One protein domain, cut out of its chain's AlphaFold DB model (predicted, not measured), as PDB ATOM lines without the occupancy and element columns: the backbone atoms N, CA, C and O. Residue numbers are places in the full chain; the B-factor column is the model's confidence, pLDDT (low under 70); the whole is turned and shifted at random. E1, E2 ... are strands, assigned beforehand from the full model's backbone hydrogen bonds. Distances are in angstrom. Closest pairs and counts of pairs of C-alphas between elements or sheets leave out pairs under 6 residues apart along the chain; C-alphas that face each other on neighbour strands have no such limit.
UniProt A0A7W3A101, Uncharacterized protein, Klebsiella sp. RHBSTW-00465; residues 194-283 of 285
ATOM      1  N   THR A 194      32.104  14.808   3.092       53.31
ATOM      2  CA  THR A 194      33.118  13.988   3.750       53.31
ATOM      3  C   THR A 194      32.476  13.265   4.913       53.31
ATOM      4  O   THR A 194      32.123  13.886   5.916       53.31
ATOM      5  N   ASP A 195      32.383  11.948   4.797       57.66
ATOM      6  CA  ASP A 195      31.954  11.106   5.900       57.66
ATOM      7  C   ASP A 195      33.179  10.580   6.623       57.66
ATOM      8  O   ASP A 195      34.169  10.179   5.998       57.66
ATOM      9  N   SER A 196      33.117  10.568   7.950       61.50
ATOM     10  CA  SER A 196      34.197  10.005   8.741       61.50
ATOM     11  C   SER A 196      33.700   9.231   9.943       61.50
ATOM     12  O   SER A 196      32.656   9.525  10.523       61.50
ATOM     13  N   ILE A 197      34.471   8.211  10.302       67.50
ATOM     14  CA  ILE A 197      34.284   7.470  11.540       67.50
ATOM     15  C   ILE A 197      35.631   7.291  12.218       67.50
ATOM     16  O   ILE A 197      36.626   6.952  11.579       67.50
ATOM     17  N   THR A 198      35.650   7.510  13.523       68.88
ATOM     18  CA  THR A 198      36.841   7.384  14.350       68.88
ATOM     19  C   THR A 198      36.696   6.148  15.227       68.88
ATOM     20  O   THR A 198      35.737   6.035  15.989       68.88
ATOM     21  N   ILE A 199      37.626   5.203  15.094       68.50
ATOM     22  CA  ILE A 199      37.630   3.945  15.847       68.50
ATOM     23  C   ILE A 199      38.884   3.922  16.726       68.50
ATOM     24  O   ILE A 199      39.983   4.123  16.201       68.50
ATOM     25  N   PRO A 200      38.767   3.685  18.044       69.75
ATOM     26  CA  PRO A 200      39.937   3.559  18.901       69.75
ATOM     27  C   PRO A 200      40.819   2.394  18.438       69.75
ATOM     28  O   PRO A 200      40.327   1.325  18.075       69.75
ATOM     29  N   THR A 201      42.135   2.600  18.450       64.81
ATOM     30  CA  THR A 201      43.126   1.585  18.051       64.81
ATOM     31  C   THR A 201      43.221   0.434  19.048       64.81
ATOM     32  O   THR A 201      43.543  -0.688  18.665       64.81
ATOM     33  N   THR A 202      42.912   0.706  20.315       65.44
ATOM     34  CA  THR A 202      42.865  -0.276  21.400       65.44
ATOM     35  C   THR A 202      41.569  -0.094  22.175       65.44
ATOM     36  O   THR A 202      41.170   1.033  22.462       65.44
ATOM     37  N   ILE A 203      40.921  -1.201  22.527       67.56
ATOM     38  CA  ILE A 203      39.743  -1.211  23.395       67.56
ATOM     39  C   ILE A 203      40.102  -2.052  24.613       67.56
ATOM     40  O   ILE A 203      40.351  -3.249  24.480       67.56
ATOM     41  N   ASP A 204      40.146  -1.417  25.782       67.06
ATOM     42  CA  ASP A 204      40.237  -2.125  27.055       67.06
ATOM     43  C   ASP A 204      38.829  -2.569  27.470       67.06
ATOM     44  O   ASP A 204      37.910  -1.753  27.575       67.06
ATOM     45  N   LEU A 205      38.658  -3.878  27.644       63.91
ATOM     46  CA  LEU A 205      37.402  -4.498  28.058       63.91
ATOM     47  C   LEU A 205      37.385  -4.808  29.563       63.91
ATOM     48  O   LEU A 205      36.465  -5.463  30.039       63.91
ATOM     49  N   GLY A 206      38.392  -4.382  30.327       62.28
ATOM     50  CA  GLY A 206      38.488  -4.685  31.751       62.28
ATOM     51  C   GLY A 206      38.614  -6.187  32.041       62.28
ATOM     52  O   GLY A 206      39.084  -6.980  31.225       62.28
ATOM     53  N   THR A 207      38.226  -6.597  33.251       63.03
ATOM     54  CA  THR A 207      38.290  -8.009  33.669       63.03
ATOM     55  C   THR A 207      37.092  -8.788  33.125       63.03
ATOM     56  O   THR A 207      35.948  -8.479  33.451       63.03
ATOM     57  N   LEU A 208      37.356  -9.828  32.332       63.19
ATOM     58  CA  LEU A 208      36.328 -10.674  31.720       63.19
ATOM     59  C   LEU A 208      36.003 -11.898  32.597       63.19
ATOM     60  O   LEU A 208      36.891 -12.459  33.239       63.19
ATOM     61  N   GLN A 209      34.741 -12.344  32.594       61.50
ATOM     62  CA  GLN A 209      34.305 -13.590  33.239       61.50
ATOM     63  C   GLN A 209      33.864 -14.621  32.193       61.50
ATOM     64  O   GLN A 209      33.264 -14.279  31.176       61.50
ATOM     65  N   VAL A 210      34.169 -15.895  32.443       62.00
ATOM     66  CA  VAL A 210      33.836 -17.011  31.544       62.00
ATOM     67  C   VAL A 210      32.318 -17.178  31.431       62.00
ATOM     68  O   VAL A 210      31.612 -17.143  32.437       62.00
ATOM     69  N   GLY A 211      31.822 -17.406  30.211       55.75
ATOM     70  CA  GLY A 211      30.418 -17.753  29.967       55.75
ATOM     71  C   GLY A 211      29.428 -16.588  30.049       55.75
ATOM     72  O   GLY A 211      28.223 -16.827  29.979       55.75
ATOM     73  N   VAL A 212      29.898 -15.342  30.167       54.00
ATOM     74  CA  VAL A 212      29.039 -14.154  30.152       54.00
ATOM     75  C   VAL A 212      29.619 -13.112  29.189       54.00
ATOM     76  O   VAL A 212      30.819 -12.846  29.173       54.00
ATOM     77  N   ASN A 213      28.757 -12.516  28.367       51.72
ATOM     78  CA  ASN A 213      29.090 -11.398  27.484       51.72
ATOM     79  C   ASN A 213      29.119 -10.119  28.346       51.72
ATOM     80  O   ASN A 213      28.126  -9.402  28.412       51.72
ATOM     81  N   VAL A 214      30.165  -9.932  29.165       50.00
ATOM     82  CA  VAL A 214      30.113  -8.934  30.262       50.00
ATOM     83  C   VAL A 214      30.543  -7.535  29.828       50.00
ATOM     84  O   VAL A 214      30.171  -6.575  30.495       50.00
ATOM     85  N   VAL A 215      31.314  -7.371  28.746       54.28
ATOM     86  CA  VAL A 215      31.859  -6.048  28.401       54.28
ATOM     87  C   VAL A 215      31.786  -5.767  26.903       54.28
ATOM     88  O   VAL A 215      32.685  -6.096  26.130       54.28
ATOM     89  N   ASP A 216      30.699  -5.110  26.505       60.84
ATOM     90  CA  ASP A 216      30.594  -4.382  25.246       60.84
ATOM     91  C   ASP A 216      30.959  -2.922  25.526       60.84
ATOM     92  O   ASP A 216      30.156  -2.159  26.073       60.84
ATOM     93  N   THR A 217      32.172  -2.516  25.150       62.69
ATOM     94  CA  THR A 217      32.565  -1.110  25.229       62.69
ATOM     95  C   THR A 217      31.822  -0.350  24.127       62.69
ATOM     96  O   THR A 217      31.983  -0.656  22.935       62.69
ATOM     97  N   PRO A 218      30.964   0.626  24.476       60.12
ATOM     98  CA  PRO A 218      30.231   1.380  23.479       60.12
ATOM     99  C   PRO A 218      31.195   2.313  22.742       60.12
ATOM    100  O   PRO A 218      31.750   3.238  23.330       60.12
ATOM    101  N   VAL A 219      31.375   2.087  21.440       65.56
ATOM    102  CA  VAL A 219      32.075   3.027  20.560       65.56
ATOM    103  C   VAL A 219      31.009   3.896  19.903       65.56
ATOM    104  O   VAL A 219      30.473   3.586  18.839       65.56
ATOM    105  N   VAL A 220      30.634   4.970  20.593       62.19
ATOM    106  CA  VAL A 220      29.604   5.894  20.113       62.19
ATOM    107  C   VAL A 220      30.248   6.906  19.170       62.19
ATOM    108  O   VAL A 220      31.050   7.734  19.591       62.19
ATOM    109  N   THR A 221      29.903   6.848  17.885       62.41
ATOM    110  CA  THR A 221      30.374   7.817  16.884       62.41
ATOM    111  C   THR A 221      29.189   8.639  16.378       62.41
ATOM    112  O   THR A 221      28.509   8.237  15.436       62.41
ATOM    113  N   GLU A 222      28.921   9.770  17.035       54.22
ATOM    114  CA  GLU A 222      27.787  10.675  16.749       54.22
ATOM    115  C   GLU A 222      28.012  11.609  15.551       54.22
ATOM    116  O   GLU A 222      27.059  12.163  15.016       54.22
ATOM    117  N   ILE A 223      29.258  11.784  15.100       54.97
ATOM    118  CA  ILE A 223      29.615  12.822  14.112       54.97
ATOM    119  C   ILE A 223      29.210  12.437  12.677       54.97
ATOM    120  O   ILE A 223      29.273  13.258  11.765       54.97
ATOM    121  N   ASN A 224      28.766  11.201  12.445       51.50
ATOM    122  CA  ASN A 224      28.497  10.749  11.091       51.50
ATOM    123  C   ASN A 224      27.067  11.073  10.625       51.50
ATOM    124  O   ASN A 224      26.118  10.372  10.976       51.50
ATOM    125  N   THR A 225      26.919  12.101   9.788       51.88
ATOM    126  CA  THR A 225      25.635  12.474   9.170       51.88
ATOM    127  C   THR A 225      25.238  11.602   7.971       51.88
ATOM    128  O   THR A 225      24.096  11.694   7.527       51.88
ATOM    129  N   ASN A 226      26.114  10.713   7.476       52.41
ATOM    130  CA  ASN A 226      25.785   9.698   6.464       52.41
ATOM    131  C   ASN A 226      26.331   8.318   6.846       52.41
ATOM    132  O   ASN A 226      27.504   8.105   7.096       52.41
ATOM    133  N   SER A 227      25.473   7.309   6.830       61.19
ATOM    134  CA  SER A 227      25.738   5.987   7.412       61.19
ATOM    135  C   SER A 227      26.798   5.094   6.713       61.19
ATOM    136  O   SER A 227      26.439   4.045   6.165       61.19
ATOM    137  N   LEU A 228      28.091   5.455   6.773       69.19
ATOM    138  CA  LEU A 228      29.215   4.596   6.363       69.19
ATOM    139  C   LEU A 228      29.126   3.245   7.076       69.19
ATOM    140  O   LEU A 228      29.229   3.153   8.299       69.19
ATOM    141  N   GLY A 229      28.919   2.196   6.289       78.50
ATOM    142  CA  GLY A 229      28.853   0.832   6.780       78.50
ATOM    143  C   GLY A 229      30.238   0.201   6.857       78.50
ATOM    144  O   GLY A 229      30.984   0.215   5.878       78.50
ATOM    145  N   LEU A 230      30.560  -0.398   8.002       82.12
ATOM    146  CA  LEU A 230      31.816  -1.107   8.221       82.12
ATOM    147  C   LEU A 230      31.618  -2.616   8.190       82.12
ATOM    148  O   LEU A 230      30.660  -3.143   8.752       82.12
ATOM    149  N   LYS A 231      32.569  -3.323   7.592       86.88
ATOM    150  CA  LYS A 231      32.732  -4.769   7.730       86.88
ATOM    151  C   LYS A 231      33.946  -5.024   8.604       86.88
ATOM    152  O   LYS A 231      35.037  -4.530   8.309       86.88
ATOM    153  N   PHE A 232      33.759  -5.811   9.652       84.75
ATOM    154  CA  PHE A 232      34.836  -6.196  10.553       84.75
ATOM    155  C   PHE A 232      35.291  -7.618  10.249       84.75
ATOM    156  O   PHE A 232      34.473  -8.529  10.125       84.75
ATOM    157  N   THR A 233      36.600  -7.809  10.160       82.69
ATOM    158  CA  THR A 233      37.230  -9.128  10.214       82.69
ATOM    159  C   THR A 233      38.135  -9.178  11.433       82.69
ATOM    160  O   THR A 233      38.754  -8.179  11.798       82.69
ATOM    161  N   SER A 234      38.192 -10.325  12.101       81.44
ATOM    162  CA  SER A 234      38.985 -10.480  13.315       81.44
ATOM    163  C   SER A 234      39.768 -11.780  13.310       81.44
ATOM    164  O   SER A 234      39.239 -12.817  12.911       81.44
ATOM    165  N   THR A 235      40.986 -11.741  13.834       79.06
ATOM    166  CA  THR A 235      41.729 -12.942  14.224       79.06
ATOM    167  C   THR A 235      41.836 -12.944  15.739       79.06
ATOM    168  O   THR A 235      42.470 -12.059  16.319       79.06
ATOM    169  N   THR A 236      41.182 -13.911  16.378       73.75
ATOM    170  CA  THR A 236      41.200 -14.055  17.832       73.75
ATOM    171  C   THR A 236      42.272 -15.046  18.250       73.75
ATOM    172  O   THR A 236      42.541 -16.039  17.572       73.75
ATOM    173  N   THR A 237      42.914 -14.761  19.375       65.69
ATOM    174  CA  THR A 237      43.845 -15.688  20.019       65.69
ATOM    175  C   THR A 237      43.195 -16.173  21.311       65.69
ATOM    176  O   THR A 237      42.738 -15.357  22.103       65.69
ATOM    177  N   ALA A 238      43.127 -17.498  21.488       67.62
ATOM    178  CA  ALA A 238      42.556 -18.198  22.645       67.62
ATOM    179  C   ALA A 238      41.034 -18.024  22.854       67.62
ATOM    180  O   ALA A 238      40.626 -17.064  23.464       67.62
ATOM    181  N   GLY A 239      40.181 -18.965  22.421       72.56
ATOM    182  CA  GLY A 239      38.823 -19.203  22.980       72.56
ATOM    183  C   GLY A 239      37.844 -18.020  23.147       72.56
ATOM    184  O   GLY A 239      36.866 -18.132  23.885       72.56
ATOM    185  N   ALA A 240      38.100 -16.883  22.504       78.69
ATOM    186  CA  ALA A 240      37.296 -15.673  22.546       78.69
ATOM    187  C   ALA A 240      36.893 -15.301  21.121       78.69
ATOM    188  O   ALA A 240      37.674 -15.465  20.183       78.69
ATOM    189  N   SER A 241      35.683 -14.780  20.952       81.44
ATOM    190  CA  SER A 241      35.155 -14.307  19.673       81.44
ATOM    191  C   SER A 241      34.908 -12.805  19.723       81.44
ATOM    192  O   SER A 241      34.374 -12.295  20.704       81.44
ATOM    193  N   PHE A 242      35.256 -12.083  18.661       84.19
ATOM    194  CA  PHE A 242      34.920 -10.664  18.543       84.19
ATOM    195  C   PHE A 242      33.408 -10.488  18.351       84.19
ATOM    196  O   PHE A 242      32.794 -11.195  17.544       84.19
ATOM    197  N   SER A 243      32.810  -9.546  19.080       83.81
ATOM    198  CA  SER A 243      31.387  -9.232  18.980       83.81
ATOM    199  C   SER A 243      31.147  -7.782  18.559       83.81
ATOM    200  O   SER A 243      31.873  -6.863  18.941       83.81
ATOM    201  N   VAL A 244      30.100  -7.587  17.758       85.25
ATOM    202  CA  VAL A 244      29.561  -6.276  17.388       85.25
ATOM    203  C   VAL A 244      28.092  -6.255  17.790       85.25
ATOM    204  O   VAL A 244      27.332  -7.161  17.440       85.25
ATOM    205  N   ASN A 245      27.681  -5.243  18.552       85.25
ATOM    206  CA  ASN A 245      26.331  -5.115  19.115       85.25
ATOM    207  C   ASN A 245      25.884  -6.377  19.880       85.25
ATOM    208  O   ASN A 245      24.750  -6.838  19.733       85.25
ATOM    209  N   GLY A 246      26.801  -6.973  20.649       78.88
ATOM    210  CA  GLY A 246      26.540  -8.157  21.472       78.88
ATOM    211  C   GLY A 246      26.426  -9.481  20.705       78.88
ATOM    212  O   GLY A 246      26.164 -10.509  21.325       78.88
ATOM    213  N   LYS A 247      26.638  -9.502  19.381       84.81
ATOM    214  CA  LYS A 247      26.619 -10.724  18.554       84.81
ATOM    215  C   LYS A 247      27.996 -11.010  17.972       84.81
ATOM    216  O   LYS A 247      28.722 -10.074  17.657       84.81
ATOM    217  N   ILE A 248      28.341 -12.288  17.792       86.12
ATOM    218  CA  ILE A 248      29.592 -12.679  17.123       86.12
ATOM    219  C   ILE A 248      29.621 -12.046  15.729       86.12
ATOM    220  O   ILE A 248      28.670 -12.196  14.956       86.12
ATOM    221  N   ALA A 249      30.698 -11.323  15.428       86.00
ATOM    222  CA  ALA A 249      30.837 -10.625  14.161       86.00
ATOM    223  C   ALA A 249      30.902 -11.635  13.007       86.00
ATOM    224  O   ALA A 249      31.812 -12.458  12.935       86.00
ATOM    225  N   GLN A 250      29.935 -11.573  12.093       85.19
ATOM    226  CA  GLN A 250      29.937 -12.410  10.896       85.19
ATOM    227  C   GLN A 250      30.711 -11.754   9.752       85.19
ATOM    228  O   GLN A 250      30.623 -10.542   9.524       85.19
ATOM    229  N   ALA A 251      31.457 -12.572   9.006       79.94
ATOM    230  CA  ALA A 251      32.190 -12.121   7.833       79.94
ATOM    231  C   ALA A 251      31.227 -11.557   6.774       79.94
ATOM    232  O   ALA A 251      30.220 -12.173   6.435       79.94
ATOM    233  N   GLY A 252      31.544 -10.376   6.242       80.50
ATOM    234  CA  GLY A 252      30.758  -9.726   5.189       80.50
ATOM    235  C   GLY A 252      29.561  -8.902   5.673       80.50
ATOM    236  O   GLY A 252      29.062  -8.086   4.895       80.50
ATOM    237  N   THR A 253      29.141  -9.035   6.937       89.12
ATOM    238  CA  THR A 253      28.083  -8.200   7.521       89.12
ATOM    239  C   THR A 253      28.533  -6.747   7.622       89.12
ATOM    240  O   THR A 253      29.624  -6.452   8.109       89.12
ATOM    241  N   VAL A 254      27.668  -5.843   7.163       88.12
ATOM    242  CA  VAL A 254      27.880  -4.396   7.221       88.12
ATOM    243  C   VAL A 254      27.179  -3.836   8.456       88.12
ATOM    244  O   VAL A 254      25.963  -3.955   8.586       88.12
ATOM    245  N   TYR A 255      27.939  -3.199   9.339       85.69
ATOM    246  CA  TYR A 255      27.455  -2.542  10.549       85.69
ATOM    247  C   TYR A 255      27.480  -1.032  10.349       85.69
ATOM    248  O   TYR A 255      28.504  -0.462   9.974       85.69
ATOM    249  N   LYS A 256      26.345  -0.382  10.599       82.31
ATOM    250  CA  LYS A 256      26.230   1.077  10.564       82.31
ATOM    251  C   LYS A 256      26.403   1.642  11.978       82.31
ATOM    252  O   LYS A 256      25.905   1.022  12.917       82.31
ATOM    253  N   PRO A 257      27.082   2.789  12.140       77.94
ATOM    254  CA  PRO A 257      27.109   3.509  13.406       77.94
ATOM    255  C   PRO A 257      25.708   3.888  13.914       77.94
ATOM    256  O   PRO A 257      24.824   4.132  13.089       77.94
ATOM    257  N   PRO A 258      25.516   4.002  15.242       81.69
ATOM    258  CA  PRO A 258      26.471   3.656  16.299       81.69
ATOM    259  C   PRO A 258      26.573   2.133  16.507       81.69
ATOM    260  O   PRO A 258      25.604   1.401  16.305       81.69
ATOM    261  N   PHE A 259      27.736   1.648  16.948       79.94
ATOM    262  CA  PHE A 259      27.926   0.234  17.284       79.94
ATOM    263  C   PHE A 259      28.705   0.049  18.591       79.94
ATOM    264  O   PHE A 259      29.477   0.902  19.018       79.94
ATOM    265  N   LYS A 260      28.509  -1.096  19.240       80.75
ATOM    266  CA  LYS A 260      29.266  -1.520  20.422       80.75
ATOM    267  C   LYS A 260      30.211  -2.644  20.038       80.75
ATOM    268  O   LYS A 260      29.786  -3.567  19.345       80.75
ATOM    269  N   LEU A 261      31.460  -2.571  20.479       82.19
ATOM    270  CA  LEU A 261      32.469  -3.593  20.207       82.19
ATOM    271  C   LEU A 261      32.792  -4.339  21.502       82.19
ATOM    272  O   LEU A 261      32.851  -3.727  22.567       82.19
ATOM    273  N   GLY A 262      33.008  -5.648  21.418       80.06
ATOM    274  CA  GLY A 262      33.305  -6.461  22.595       80.06
ATOM    275  C   GLY A 262      33.994  -7.779  22.266       80.06
ATOM    276  O   GLY A 262      34.322  -8.079  21.111       80.06
ATOM    277  N   MET A 263      34.210  -8.580  23.309       79.94
ATOM    278  CA  MET A 263      34.644  -9.970  23.192       79.94
ATOM    279  C   MET A 263      33.683 -10.894  23.930       79.94
ATOM    280  O   MET A 263      33.298 -10.640  25.066       79.94
ATOM    281  N   ASN A 264      33.339 -11.995  23.273       78.44
ATOM    282  CA  ASN A 264      32.545 -13.081  23.817       78.44
ATOM    283  C   ASN A 264      33.473 -14.250  24.178       78.44
ATOM    284  O   ASN A 264      34.114 -14.810  23.285       78.44
ATOM    285  N   LEU A 265      33.568 -14.606  25.460       78.19
ATOM    286  CA  LEU A 265      34.383 -15.734  25.925       78.19
ATOM    287  C   LEU A 265      33.591 -17.039  25.852       78.19
ATOM    288  O   LEU A 265      32.479 -17.126  26.376       78.19
ATOM    289  N   GLU A 266      34.180 -18.077  25.261       75.81
ATOM    290  CA  GLU A 266      33.580 -19.410  25.291       75.81
ATOM    291  C   GLU A 266      33.496 -19.944  26.736       75.81
ATOM    292  O   GLU A 266      34.359 -19.635  27.560       75.81
ATOM    293  N   PRO A 267      32.511 -20.797  27.077       76.06
ATOM    294  CA  PRO A 267      32.421 -21.410  28.410       76.06
ATOM    295  C   PRO A 267      33.653 -22.238  28.813       76.06
ATOM    296  O   PRO A 267      33.867 -22.519  29.988       76.06
ATOM    297  N   THR A 268      34.457 -22.653  27.836       77.50
ATOM    298  CA  THR A 268      35.703 -23.416  27.996       77.50
ATOM    299  C   THR A 268      36.947 -22.525  28.102       77.50
ATOM    300  O   THR A 268      38.062 -23.041  28.235       77.50
ATOM    301  N   ALA A 269      36.784 -21.200  28.035       76.44
ATOM    302  CA  ALA A 269      37.871 -20.233  28.092       76.44
ATOM    303  C   ALA A 269      38.605 -20.316  29.445       76.44
ATOM    304  O   ALA A 269      37.995 -20.336  30.514       76.44
ATOM    305  N   ARG A 270      39.940 -20.396  29.412       73.44
ATOM    306  CA  ARG A 270      40.784 -20.505  30.617       73.44
ATOM    307  C   ARG A 270      41.109 -19.120  31.197       73.44
ATOM    308  O   ARG A 270      41.060 -18.131  30.482       73.44
ATOM    309  N   PRO A 271      41.500 -18.979  32.466       72.94
ATOM    310  CA  PRO A 271      42.029 -17.698  32.938       72.94
ATOM    311  C   PRO A 271      43.239 -17.243  32.096       72.94
ATOM    312  O   PRO A 271      44.130 -18.049  31.821       72.94
ATOM    313  N   GLY A 272      43.272 -15.975  31.674       71.12
ATOM    314  CA  GLY A 272      44.356 -15.426  30.852       71.12
ATOM    315  C   GLY A 272      44.005 -14.103  30.165       71.12
ATOM    316  O   GLY A 272      42.894 -13.595  30.306       71.12
ATOM    317  N   THR A 273      44.966 -13.551  29.420       71.69
ATOM    318  CA  THR A 273      44.765 -12.354  28.592       71.69
ATOM    319  C   THR A 273      44.270 -12.752  27.209       71.69
ATOM    320  O   THR A 273      44.885 -13.578  26.537       71.69
ATOM    321  N   TYR A 274      43.192 -12.111  26.772       74.06
ATOM    322  CA  TYR A 274      42.563 -12.341  25.478       74.06
ATOM    323  C   TYR A 274      42.789 -11.140  24.574       74.06
ATOM    324  O   TYR A 274      42.605 -10.000  24.998       74.06
ATOM    325  N   THR A 275      43.180 -11.388  23.326       72.94
ATOM    326  CA  THR A 275      43.371 -10.318  22.342       72.94
ATOM    327  C   THR A 275      42.749 -10.696  21.006       72.94
ATOM    328  O   THR A 275      42.791 -11.854  20.570       72.94
ATOM    329  N   SER A 276      42.171  -9.694  20.347       75.19
ATOM    330  CA  SER A 276      41.614  -9.813  19.008       75.19
ATOM    331  C   SER A 276      42.196  -8.718  18.131       75.19
ATOM    332  O   SER A 276      42.115  -7.536  18.469       75.19
ATOM    333  N   LYS A 277      42.781  -9.106  16.997       78.81
ATOM    334  CA  LYS A 277      43.200  -8.149  15.974       78.81
ATOM    335  C   LYS A 277      42.033  -7.942  15.020       78.81
ATOM    336  O   LYS A 277      41.683  -8.860  14.282       78.81
ATOM    337  N   VAL A 278      41.451  -6.746  15.038       77.50
ATOM    338  CA  VAL A 278      40.286  -6.388  14.220       77.50
ATOM    339  C   VAL A 278      40.722  -5.496  13.066       77.50
ATOM    340  O   VAL A 278      41.434  -4.515  13.259       77.50
ATOM    341  N   THR A 279      40.283  -5.832  11.858       81.06
ATOM    342  CA  THR A 279      40.421  -4.986  10.673       81.06
ATOM    343  C   THR A 279      39.037  -4.494  10.274       81.06
ATOM    344  O   THR A 279      38.131  -5.294  10.037       81.06
ATOM    345  N   ALA A 280      38.869  -3.175  10.213       79.06
ATOM    346  CA  ALA A 280      37.665  -2.545   9.687       79.06
ATOM    347  C   ALA A 280      37.868  -2.221   8.203       79.06
ATOM    348  O   ALA A 280      38.874  -1.629   7.816       79.06
ATOM    349  N   THR A 281      36.904  -2.604   7.375       79.44
ATOM    350  CA  THR A 281      36.864  -2.287   5.944       79.44
ATOM    351  C   THR A 281      35.551  -1.600   5.619       79.44
ATOM    352  O   THR A 281      34.542  -1.831   6.285       79.44
ATOM    353  N   TRP A 282      35.553  -0.744   4.608       77.25
ATOM    354  CA  TRP A 282      34.374   0.006   4.198       77.25
ATOM    355  C   TRP A 282      34.381   0.204   2.691       77.25
ATOM    356  O   TRP A 282      35.397   0.018   2.019       77.25
ATOM    357  N   THR A 283      33.223   0.561   2.158       67.69
ATOM    358  CA  THR A 283      33.075   0.966   0.764       67.69
ATOM    359  C   THR A 283      32.488   2.362   0.781       67.69
ATOM    360  O   THR A 283      31.489   2.588   1.466       67.69
TER     361      THR A 283
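Overview. This is residues 194 to 283 of the 285 residues of an uncharacterized protein of Klebsiella sp. RHBSTW-00465 (UniProt A0A7W3A101). A small, elongated sandwich: a sheet of three strands, E2, E5 and E4, stands partly face to face with a ribbon of two long strands, E3 and E6, their planes well off parallel at 42 degrees. E1 lies at one end of the long axis, outside both sheets, and the long link of residues 200 to 215 runs from it along the body toward the other end and folds back near residue 211 to reach E2. The printed part has 90 residues with six named strands, E1 to E6 in chain order, and no named helix; the class is all strand, though only 38 residues are in named elements. Both sheets are antiparallel, with the orders E2, E5, E4 and E3, E6. The whole is compact, with a radius of gyration of the C-alphas of 13.5 A, and spans 44 by 23 by 19 A.

Arrangement. In the larger sheet the inner strand is E5, residues 259 to 265. Its antiparallel neighbour E4, residues 240 to 244, is an edge strand at 162 degrees to it and forms a hairpin with it; N 241 and O 264 are 2.8 A apart, within hydrogen-bond range. The other edge strand is E2, residues 216 to 219, antiparallel to E5 at 156 degrees, with N 217 and O 261 at 2.9 A. The second sheet pairs E3, residues 230 to 237, with E6, residues 275 to 282, antiparallel at 161 degrees; N 233 and O 279 are 2.9 A apart, N 279 and O 233 2.8 A. Between the sheets, the closest C-alphas of E3 and E4 are those of Ser 234 and Phe 242, 6.6 A apart. E1, residues 194 to 199, pairs with no named strand and is apart from E3, E4, E5 and E6. Outside the named strands, residues 254 to 255 pair antiparallel with residues 230 to 231 of E3.

Along the chain. E1 begins at C-alpha 194, (33.118, 13.988, 3.750), and is 16.4 A long. E5 measures 19.3 A from C-alpha 259 at (27.926, 0.234, 17.284). E3 is 22.3 A long and E6 22.7 A, ending at C-alpha 282, (34.374, 0.006, 4.198). E4 measures 13.2 A and E2 8.9 A.

Size, cuts and confidence. The two C-alphas farthest apart are those of Thr 194 and Thr 268, 44.6 A. The printed part has no cut. The links E1 to E2, 16 residues, and E4 to E5, 14 residues, are long; E3 to E4 is tight. The mean pLDDT of the printed part is 72.0, and residues 194 to 228, 237 to 238 and 283 are under 70.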